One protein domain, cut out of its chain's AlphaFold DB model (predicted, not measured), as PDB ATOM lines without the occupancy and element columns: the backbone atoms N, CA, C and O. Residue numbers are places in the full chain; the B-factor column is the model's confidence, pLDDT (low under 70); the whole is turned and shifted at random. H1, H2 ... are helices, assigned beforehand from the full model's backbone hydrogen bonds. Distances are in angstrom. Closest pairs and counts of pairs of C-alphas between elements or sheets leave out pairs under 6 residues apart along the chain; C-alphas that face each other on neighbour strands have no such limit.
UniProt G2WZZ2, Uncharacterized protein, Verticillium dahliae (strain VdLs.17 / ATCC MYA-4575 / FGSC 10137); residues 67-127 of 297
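AT A GLANCE: This is residues 67 to 127 of the 297 residues of an uncharacterized protein of Verticillium dahliae (strain VdLs.17 / ATCC MYA-4575 / FGSC 10137) (UniProt G2WZZ2). One long, straight helix, H3, makes the length of the model, and a small head of two short helices, H1 and H2, with the loop after them sits beside its first turns. Residues 103 to 127 of H3 stick out from this head as a long bare arm. The printed part has 61 residues with three named helices, in the order H1, H2, H3, and no named strand; the class is all helix. The whole is extended, with a radius of gyration of the C-alphas of 18.0 A, and spans 60 by 17 by 15 A.

IN THESE COORDINATES: H3 is residues 91 to 127, 54.2 A from first to last C-alpha, from C-alpha 91 at (37.384, 34.456, -35.274) to C-alpha 127 at (45.426, 77.610, -3.472). H1 is residues 67 to 73, 10.0 A long, and begins at C-alpha 67 at (37.170, 30.671, -28.314). H2 is residues 77 to 81, 5.8 A long.

HOW THE PARTS SIT: H3 and H1 are close but not clearly touching; their closest C-alphas, those of Tyr 95 and Ile 70, are 6.8 A apart. They run the same way at a shallow tilt of 15 degrees. H3 and H2 are close but not clearly touching, with the closest C-alphas, those of Tyr 98 and Glu 77, 7.5 A apart. H1 and H2 are also close but not clearly touching, with the closest C-alphas, those of Ala 71 and Ser 78, 6.1 A apart. In H1, H2 and H3 every O i to N i+4 pair is within hydrogen-bond range.

THE WHOLE: The outline is a rod, and the two C-alphas farthest apart, those of Pro 88 and Arg 127, are 60.2 A apart. Without residues 103 to 127, which stand free, the body has 36 residues and spans 23 by 18 by 15 A. The printed part has no cut. The link from H1 to H2 is tight, and that from H2 to H3 is short, with 9 residues. The mean pLDDT of the printed part is 87.0, and residues 78 to 79 are under 70.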
ATOM      1  N   GLN A  67      38.152  30.553 -29.400       86.88
ATOM      2  CA  GLN A  67      37.170  30.671 -28.314       86.88
ATOM      3  C   GLN A  67      37.827  30.597 -26.932       86.88
ATOM      4  O   GLN A  67      37.511  31.402 -26.056       86.88
ATOM      5  N   ARG A  68      38.776  29.672 -26.742       87.50
ATOM      6  CA  ARG A  68      39.540  29.547 -25.493       87.50
ATOM      7  C   ARG A  68      40.393  30.786 -25.227       87.50
ATOM      8  O   ARG A  68      40.395  31.280 -24.099       87.50
ATOM      9  N   LEU A  69      41.075  31.306 -26.251       89.00
ATOM     10  CA  LEU A  69      41.851  32.545 -26.142       89.00
ATOM     11  C   LEU A  69      40.963  33.714 -25.721       89.00
ATOM     12  O   LEU A  69      41.286  34.398 -24.756       89.00
ATOM     13  N   ILE A  70      39.814  33.899 -26.378       87.75
ATOM     14  CA  ILE A  70      38.880  34.985 -26.063       87.75
ATOM     15  C   ILE A  70      38.331  34.841 -24.639       87.75
ATOM     16  O   ILE A  70      38.322  35.817 -23.892       87.75
ATOM     17  N   ALA A  71      37.931  33.637 -24.226       87.00
ATOM     18  CA  ALA A  71      37.431  33.395 -22.873       87.00
ATOM     19  C   ALA A  71      38.481  33.706 -21.787       87.00
ATOM     20  O   ALA A  71      38.132  34.175 -20.703       87.00
ATOM     21  N   LYS A  72      39.765  33.462 -22.078       87.50
ATOM     22  CA  LYS A  72      40.879  33.707 -21.154       87.50
ATOM     23  C   LYS A  72      41.319  35.173 -21.122       87.50
ATOM     24  O   LYS A  72      41.505  35.723 -20.041       87.50
ATOM     25  N   GLU A  73      41.513  35.789 -22.286       87.50
ATOM     26  CA  GLU A  73      41.961  37.185 -22.437       87.50
ATOM     27  C   GLU A  73      40.868  38.180 -22.040       87.50
ATOM     28  O   GLU A  73      41.142  39.220 -21.434       87.50
ATOM     29  N   PHE A  74      39.613  37.865 -22.362       84.81
ATOM     30  CA  PHE A  74      38.466  38.757 -22.233       84.81
ATOM     31  C   PHE A  74      37.350  38.135 -21.382       84.81
ATOM     32  O   PHE A  74      36.229  37.987 -21.862       84.81
ATOM     33  N   PRO A  75      37.582  37.794 -20.101       80.31
ATOM     34  CA  PRO A  75      36.579  37.098 -19.291       80.31
ATOM     35  C   PRO A  75      35.321  37.938 -19.004       80.31
ATOM     36  O   PRO A  75      34.257  37.375 -18.765       80.31
ATOM     37  N   VAL A  76      35.431  39.270 -19.014       76.94
ATOM     38  CA  VAL A  76      34.296  40.192 -18.815       76.94
ATOM     39  C   VAL A  76      33.617  40.481 -20.154       76.94
ATOM     40  O   VAL A  76      32.443  40.181 -20.339       76.94
ATOM     41  N   GLU A  77      34.383  40.945 -21.142       70.31
ATOM     42  CA  GLU A  77      33.837  41.357 -22.443       70.31
ATOM     43  C   GLU A  77      33.230  40.180 -23.232       70.31
ATOM     44  O   GLU A  77      32.251  40.368 -23.954       70.31
ATOM     45  N   SER A  78      33.759  38.958 -23.063       64.38
ATOM     46  CA  SER A  78      33.192  37.754 -23.690       64.38
ATOM     47  C   SER A  78      31.828  37.364 -23.122       64.38
ATOM     48  O   SER A  78      30.983  36.886 -23.877       64.38
ATOM     49  N   ARG A  79      31.586  37.598 -21.824       69.06
ATOM     50  CA  ARG A  79      30.283  37.346 -21.188       69.06
ATOM     51  C   ARG A  79      29.241  38.359 -21.633       69.06
ATOM     52  O   ARG A  79      28.106  37.978 -21.895       69.06
ATOM     53  N   ASP A  80      29.649  39.616 -21.759       70.50
ATOM     54  CA  ASP A  80      28.718  40.714 -22.005       70.50
ATOM     55  C   ASP A  80      28.345  40.850 -23.485       70.50
ATOM     56  O   ASP A  80      27.192  41.126 -23.814       70.50
ATOM     57  N   LYS A  81      29.312  40.678 -24.397       70.31
ATOM     58  CA  LYS A  81      29.121  40.998 -25.823       70.31
ATOM     59  C   LYS A  81      28.979  39.772 -26.715       70.31
ATOM     60  O   LYS A  81      28.426  39.905 -27.804       70.31
ATOM     61  N   ASN A  82      29.481  38.618 -26.263       73.62
ATOM     62  CA  ASN A  82      29.432  37.301 -26.908       73.62
ATOM     63  C   ASN A  82      29.320  37.352 -28.447       73.62
ATOM     64  O   ASN A  82      28.368  36.848 -29.047       73.62
ATOM     65  N   TYR A  83      30.265  38.041 -29.094       74.38
ATOM     66  CA  TYR A  83      30.257  38.177 -30.545       74.38
ATOM     67  C   TYR A  83      30.467  36.809 -31.203       74.38
ATOM     68  O   TYR A  83      31.484  36.156 -30.973       74.38
ATOM     69  N   PHE A  84      29.541  36.418 -32.080       74.25
ATOM     70  CA  PHE A  84      29.675  35.232 -32.921       74.25
ATOM     71  C   PHE A  84      29.971  35.629 -34.367       74.25
ATOM     72  O   PHE A  84      29.257  36.462 -34.938       74.25
ATOM     73  N   PRO A  85      31.008  35.052 -34.998       77.19
ATOM     74  CA  PRO A  85      31.297  35.362 -36.382       77.19
ATOM     75  C   PRO A  85      30.312  34.615 -37.279       77.19
ATOM     76  O   PRO A  85      30.021  33.443 -37.067       77.19
ATOM     77  N   LYS A  86      29.856  35.273 -38.352       73.00
ATOM     78  CA  LYS A  86      29.013  34.638 -39.382       73.00
ATOM     79  C   LYS A  86      29.724  33.477 -40.095       73.00
ATOM     80  O   LYS A  86      29.066  32.589 -40.617       73.00
ATOM     81  N   ASN A  87      31.060  33.495 -40.113       78.19
ATOM     82  CA  ASN A  87      31.888  32.411 -40.634       78.19
ATOM     83  C   ASN A  87      32.758  31.842 -39.509       78.19
ATOM     84  O   ASN A  87      33.487  32.621 -38.888       78.19
ATOM     85  N   PRO A  88      32.774  30.516 -39.300       72.06
ATOM     86  CA  PRO A  88      33.576  29.892 -38.252       72.06
ATOM     87  C   PRO A  88      35.080  30.095 -38.466       72.06
ATOM     88  O   PRO A  88      35.839  30.013 -37.519       72.06
ATOM     89  N   THR A  89      35.538  30.425 -39.671       72.44
ATOM     90  CA  THR A  89      36.963  30.660 -39.951       72.44
ATOM     91  C   THR A  89      37.441  32.049 -39.513       72.44
ATOM     92  O   THR A  89      38.627  32.272 -39.372       72.44
ATOM     93  N   LYS A  90      36.549  33.025 -39.286       83.44
ATOM     94  CA  LYS A  90      36.937  34.441 -39.103       83.44
ATOM     95  C   LYS A  90      36.887  34.910 -37.643       83.44
ATOM     96  O   LYS A  90      36.489  36.046 -37.385       83.44
ATOM     97  N   TRP A  91      37.303  34.069 -36.694       86.19
ATOM     98  CA  TRP A  91      37.384  34.456 -35.274       86.19
ATOM     99  C   TRP A  91      38.452  35.518 -34.994       86.19
ATOM    100  O   TRP A  91      38.262  36.346 -34.105       86.19
ATOM    101  N   TYR A  92      39.510  35.579 -35.805       86.44
ATOM    102  CA  TYR A  92      40.549  36.608 -35.702       86.44
ATOM    103  C   TYR A  92      39.988  38.044 -35.711       86.44
ATOM    104  O   TYR A  92      40.392  38.882 -34.911       86.44
ATOM    105  N   LYS A  93      38.985  38.330 -36.554       88.75
ATOM    106  CA  LYS A  93      38.369  39.669 -36.625       88.75
ATOM    107  C   LYS A  93      37.630  40.050 -35.345       88.75
ATOM    108  O   LYS A  93      37.530  41.224 -35.002       88.75
ATOM    109  N   ILE A  94      37.073  39.058 -34.657       88.25
ATOM    110  CA  ILE A  94      36.413  39.271 -33.369       88.25
ATOM    111  C   ILE A  94      37.458  39.567 -32.307       88.25
ATOM    112  O   ILE A  94      37.269  40.491 -31.522       88.25
ATOM    113  N   TYR A  95      38.569  38.832 -32.325       89.19
ATOM    114  CA  TYR A  95      39.696  39.114 -31.452       89.19
ATOM    115  C   TYR A  95      40.215  40.548 -31.648       89.19
ATOM    116  O   TYR A  95      40.323  41.285 -30.674       89.19
ATOM    117  N   GLU A  96      40.434  40.988 -32.893       90.62
ATOM    118  CA  GLU A  96      40.807  42.381 -33.201       90.62
ATOM    119  C   GLU A  96      39.784  43.400 -32.690       90.62
ATOM    120  O   GLU A  96      40.142  44.465 -32.194       90.62
ATOM    121  N   LYS A  97      38.491  43.087 -32.793       90.31
ATOM    122  CA  LYS A  97      37.448  43.974 -32.281       90.31
ATOM    123  C   LYS A  97      37.543  44.122 -30.761       90.31
ATOM    124  O   LYS A  97      37.512  45.248 -30.271       90.31
ATOM    125  N   TYR A  98      37.692  43.020 -30.026       89.50
ATOM    126  CA  TYR A  98      37.852  43.060 -28.570       89.50
ATOM    127  C   TYR A  98      39.130  43.798 -28.154       89.50
ATOM    128  O   TYR A  98      39.093  44.636 -27.254       89.50
ATOM    129  N   THR A  99      40.260  43.569 -28.835       92.00
ATOM    130  CA  THR A  99      41.503  44.291 -28.519       92.00
ATOM    131  C   THR A  99      41.367  45.793 -28.752       92.00
ATOM    132  O   THR A  99      41.843  46.579 -27.930       92.00
ATOM    133  N   MET A 100      40.684  46.207 -29.822       93.81
ATOM    134  CA  MET A 100      40.411  47.618 -30.098       93.81
ATOM    135  C   MET A 100      39.485  48.251 -29.064       93.81
ATOM    136  O   MET A 100      39.803  49.319 -28.547       93.81
ATOM    137  N   GLU A 101      38.383  47.589 -28.709       90.50
ATOM    138  CA  GLU A 101      37.463  48.078 -27.676       90.50
ATOM    139  C   GLU A 101      38.171  48.231 -26.319       90.50
ATOM    140  O   GLU A 101      38.020  49.255 -25.651       90.50
ATOM    141  N   ARG A 102      39.007  47.260 -25.932       91.50
ATOM    142  CA  ARG A 102      39.805  47.327 -24.702       91.50
ATOM    143  C   ARG A 102      40.825  48.461 -24.731       91.50
ATOM    144  O   ARG A 102      41.004  49.149 -23.726       91.50
ATOM    145  N   GLN A 103      41.513  48.650 -25.854       94.38
ATOM    146  CA  GLN A 103      42.501  49.716 -25.985       94.38
ATOM    147  C   GLN A 103      41.840  51.095 -25.926       94.38
ATOM    148  O   GLN A 103      42.362  51.988 -25.261       94.38
ATOM    149  N   LEU A 104      40.673  51.246 -26.551       95.94
ATOM    150  CA  LEU A 104      39.871  52.463 -26.483       95.94
ATOM    151  C   LEU A 104      39.412  52.735 -25.046       95.94
ATOM    152  O   LEU A 104      39.643  53.823 -24.531       95.94
ATOM    153  N   SER A 105      38.874  51.728 -24.351       92.25
ATOM    154  CA  SER A 105      38.473  51.867 -22.943       92.25
ATOM    155  C   SER A 105      39.647  52.255 -22.034       92.25
ATOM    156  O   SER A 105      39.495  53.088 -21.139       92.25
ATOM    157  N   ARG A 106      40.846  51.712 -22.285       95.12
ATOM    158  CA  ARG A 106      42.063  52.102 -21.560       95.12
ATOM    159  C   ARG A 106      42.439  53.559 -21.826       95.12
ATOM    160  O   ARG A 106      42.738  54.273 -20.876       95.12
ATOM    161  N   GLN A 107      42.403  54.001 -23.082       97.38
ATOM    162  CA  GLN A 107      42.699  55.391 -23.445       97.38
ATOM    163  C   GLN A 107      41.707  56.364 -22.804       97.38
ATOM    164  O   GLN A 107      42.117  57.367 -22.228       97.38
ATOM    165  N   GLU A 108      40.415  56.039 -22.815       97.19
ATOM    166  CA  GLU A 108      39.393  56.849 -22.151       97.19
ATOM    167  C   GLU A 108      39.631  56.947 -20.640       97.19
ATOM    168  O   GLU A 108      39.524  58.034 -20.068       97.19
ATOM    169  N   ALA A 109      39.992  55.839 -19.986       96.25
ATOM    170  CA  ALA A 109      40.324  55.832 -18.563       96.25
ATOM    171  C   ALA A 109      41.589  56.657 -18.258       96.25
ATOM    172  O   ALA A 109      41.618  57.412 -17.282       96.25
ATOM    173  N   GLU A 110      42.619  56.561 -19.102       97.31
ATOM    174  CA  GLU A 110      43.837  57.370 -18.991       97.31
ATOM    175  C   GLU A 110      43.539  58.866 -19.154       97.31
ATOM    176  O   GLU A 110      44.017  59.681 -18.362       97.31
ATOM    177  N   ASP A 111      42.710  59.239 -20.126       97.38
ATOM    178  CA  ASP A 111      42.318  60.627 -20.361       97.38
ATOM    179  C   ASP A 111      41.464  61.185 -19.221       97.38
ATOM    180  O   ASP A 111      41.656  62.330 -18.801       97.38
ATOM    181  N   GLN A 112      40.555  60.385 -18.663       97.38
ATOM    182  CA  GLN A 112      39.796  60.763 -17.470       97.38
ATOM    183  C   GLN A 112      40.723  61.008 -16.277       97.38
ATOM    184  O   GLN A 112      40.606  62.040 -15.610       97.38
ATOM    185  N   LEU A 113      41.686  60.115 -16.040       97.00
ATOM    186  CA  LEU A 113      42.659  60.265 -14.960       97.00
ATOM    187  C   LEU A 113      43.541  61.503 -15.167       97.00
ATOM    188  O   LEU A 113      43.781  62.258 -14.222       97.00
ATOM    189  N   ARG A 114      43.973  61.772 -16.403       97.19
ATOM    190  CA  ARG A 114      44.729  62.984 -16.753       97.19
ATOM    191  C   ARG A 114      43.931  64.253 -16.478       97.19
ATOM    192  O   ARG A 114      44.467  65.168 -15.857       97.19
ATOM    193  N   ARG A 115      42.653  64.301 -16.868       96.75
ATOM    194  CA  ARG A 115      41.761  65.444 -16.593       96.75
ATOM    195  C   ARG A 115      41.570  65.665 -15.093       96.75
ATOM    196  O   ARG A 115      41.638  66.799 -14.627       96.75
ATOM    197  N   GLN A 116      41.379  64.593 -14.321       96.75
ATOM    198  CA  GLN A 116      41.279  64.686 -12.863       96.75
ATOM    199  C   GLN A 116      42.573  65.221 -12.243       96.75
ATOM    200  O   GLN A 116      42.526  66.097 -11.379       96.75
ATOM    201  N   PHE A 117      43.729  64.741 -12.707       96.75
ATOM    202  CA  PHE A 117      45.023  65.192 -12.208       96.75
ATOM    203  C   PHE A 117      45.296  66.664 -12.536       96.75
ATOM    204  O   PHE A 117      45.724  67.411 -11.657       96.75
ATOM    205  N   GLN A 118      44.984  67.103 -13.758       96.12
ATOM    206  CA  GLN A 118      45.056  68.513 -14.152       96.12
ATOM    207  C   GLN A 118      44.158  69.377 -13.262       96.12
ATOM    208  O   GLN A 118      44.640  70.320 -12.645       96.12
ATOM    209  N   GLY A 119      42.900  68.977 -13.051       95.44
ATOM    210  CA  GLY A 119      41.996  69.704 -12.159       95.44
ATOM    211  C   GLY A 119      42.481  69.775 -10.703       95.44
ATOM    212  O   GLY A 119      42.222  70.758 -10.009       95.44
ATOM    213  N   LEU A 120      43.198  68.759 -10.206       93.25
ATOM    214  CA  LEU A 120      43.838  68.808  -8.885       93.25
ATOM    215  C   LEU A 120      45.056  69.737  -8.864       93.25
ATOM    216  O   LEU A 120      45.254  70.452  -7.878       93.25
ATOM    217  N   GLN A 121      45.850  69.744  -9.932       93.38
ATOM    218  CA  GLN A 121      46.991  70.639 -10.081       93.38
ATOM    219  C   GLN A 121      46.532  72.103 -10.165       93.38
ATOM    220  O   GLN A 121      47.052  72.925  -9.417       93.38
ATOM    221  N   ASP A 122      45.480  72.412 -10.922       93.38
ATOM    222  CA  ASP A 122      44.891  73.757 -11.006       93.38
ATOM    223  C   ASP A 122      44.345  74.225  -9.647       93.38
ATOM    224  O   ASP A 122      44.560  75.360  -9.206       93.38
ATOM    225  N   LYS A 123      43.678  73.325  -8.909       92.06
ATOM    226  CA  LYS A 123      43.227  73.587  -7.530       92.06
ATOM    227  C   LYS A 123      44.399  73.825  -6.581       92.06
ATOM    228  O   LYS A 123      44.279  74.603  -5.637       92.06
ATOM    229  N   LYS A 124      45.529  73.151  -6.794       90.25
ATOM    230  CA  LYS A 124      46.739  73.359  -5.998       90.25
ATOM    231  C   LYS A 124      47.379  74.700  -6.342       90.25
ATOM    232  O   LYS A 124      47.698  75.447  -5.429       90.25
ATOM    233  N   GLU A 125      47.522  75.028  -7.621       87.25
ATOM    234  CA  GLU A 125      48.112  76.288  -8.076       87.25
ATOM    235  C   GLU A 125      47.287  77.511  -7.674       87.25
ATOM    236  O   GLU A 125      47.864  78.506  -7.249       87.25
ATOM    237  N   SER A 126      45.955  77.425  -7.725       84.81
ATOM    238  CA  SER A 126      45.066  78.487  -7.229       84.81
ATOM    239  C   SER A 126      45.107  78.650  -5.705       84.81
ATOM    240  O   SER A 126      44.990  79.767  -5.206       84.81
ATOM    241  N   ARG A 127      45.294  77.562  -4.942       79.06
ATOM    242  CA  ARG A 127      45.426  77.610  -3.472       79.06
ATOM    243  C   ARG A 127      46.815  78.027  -2.995       79.06
ATOM    244  O   ARG A 127      46.952  78.475  -1.858       79.06
TER     245      ARG A 127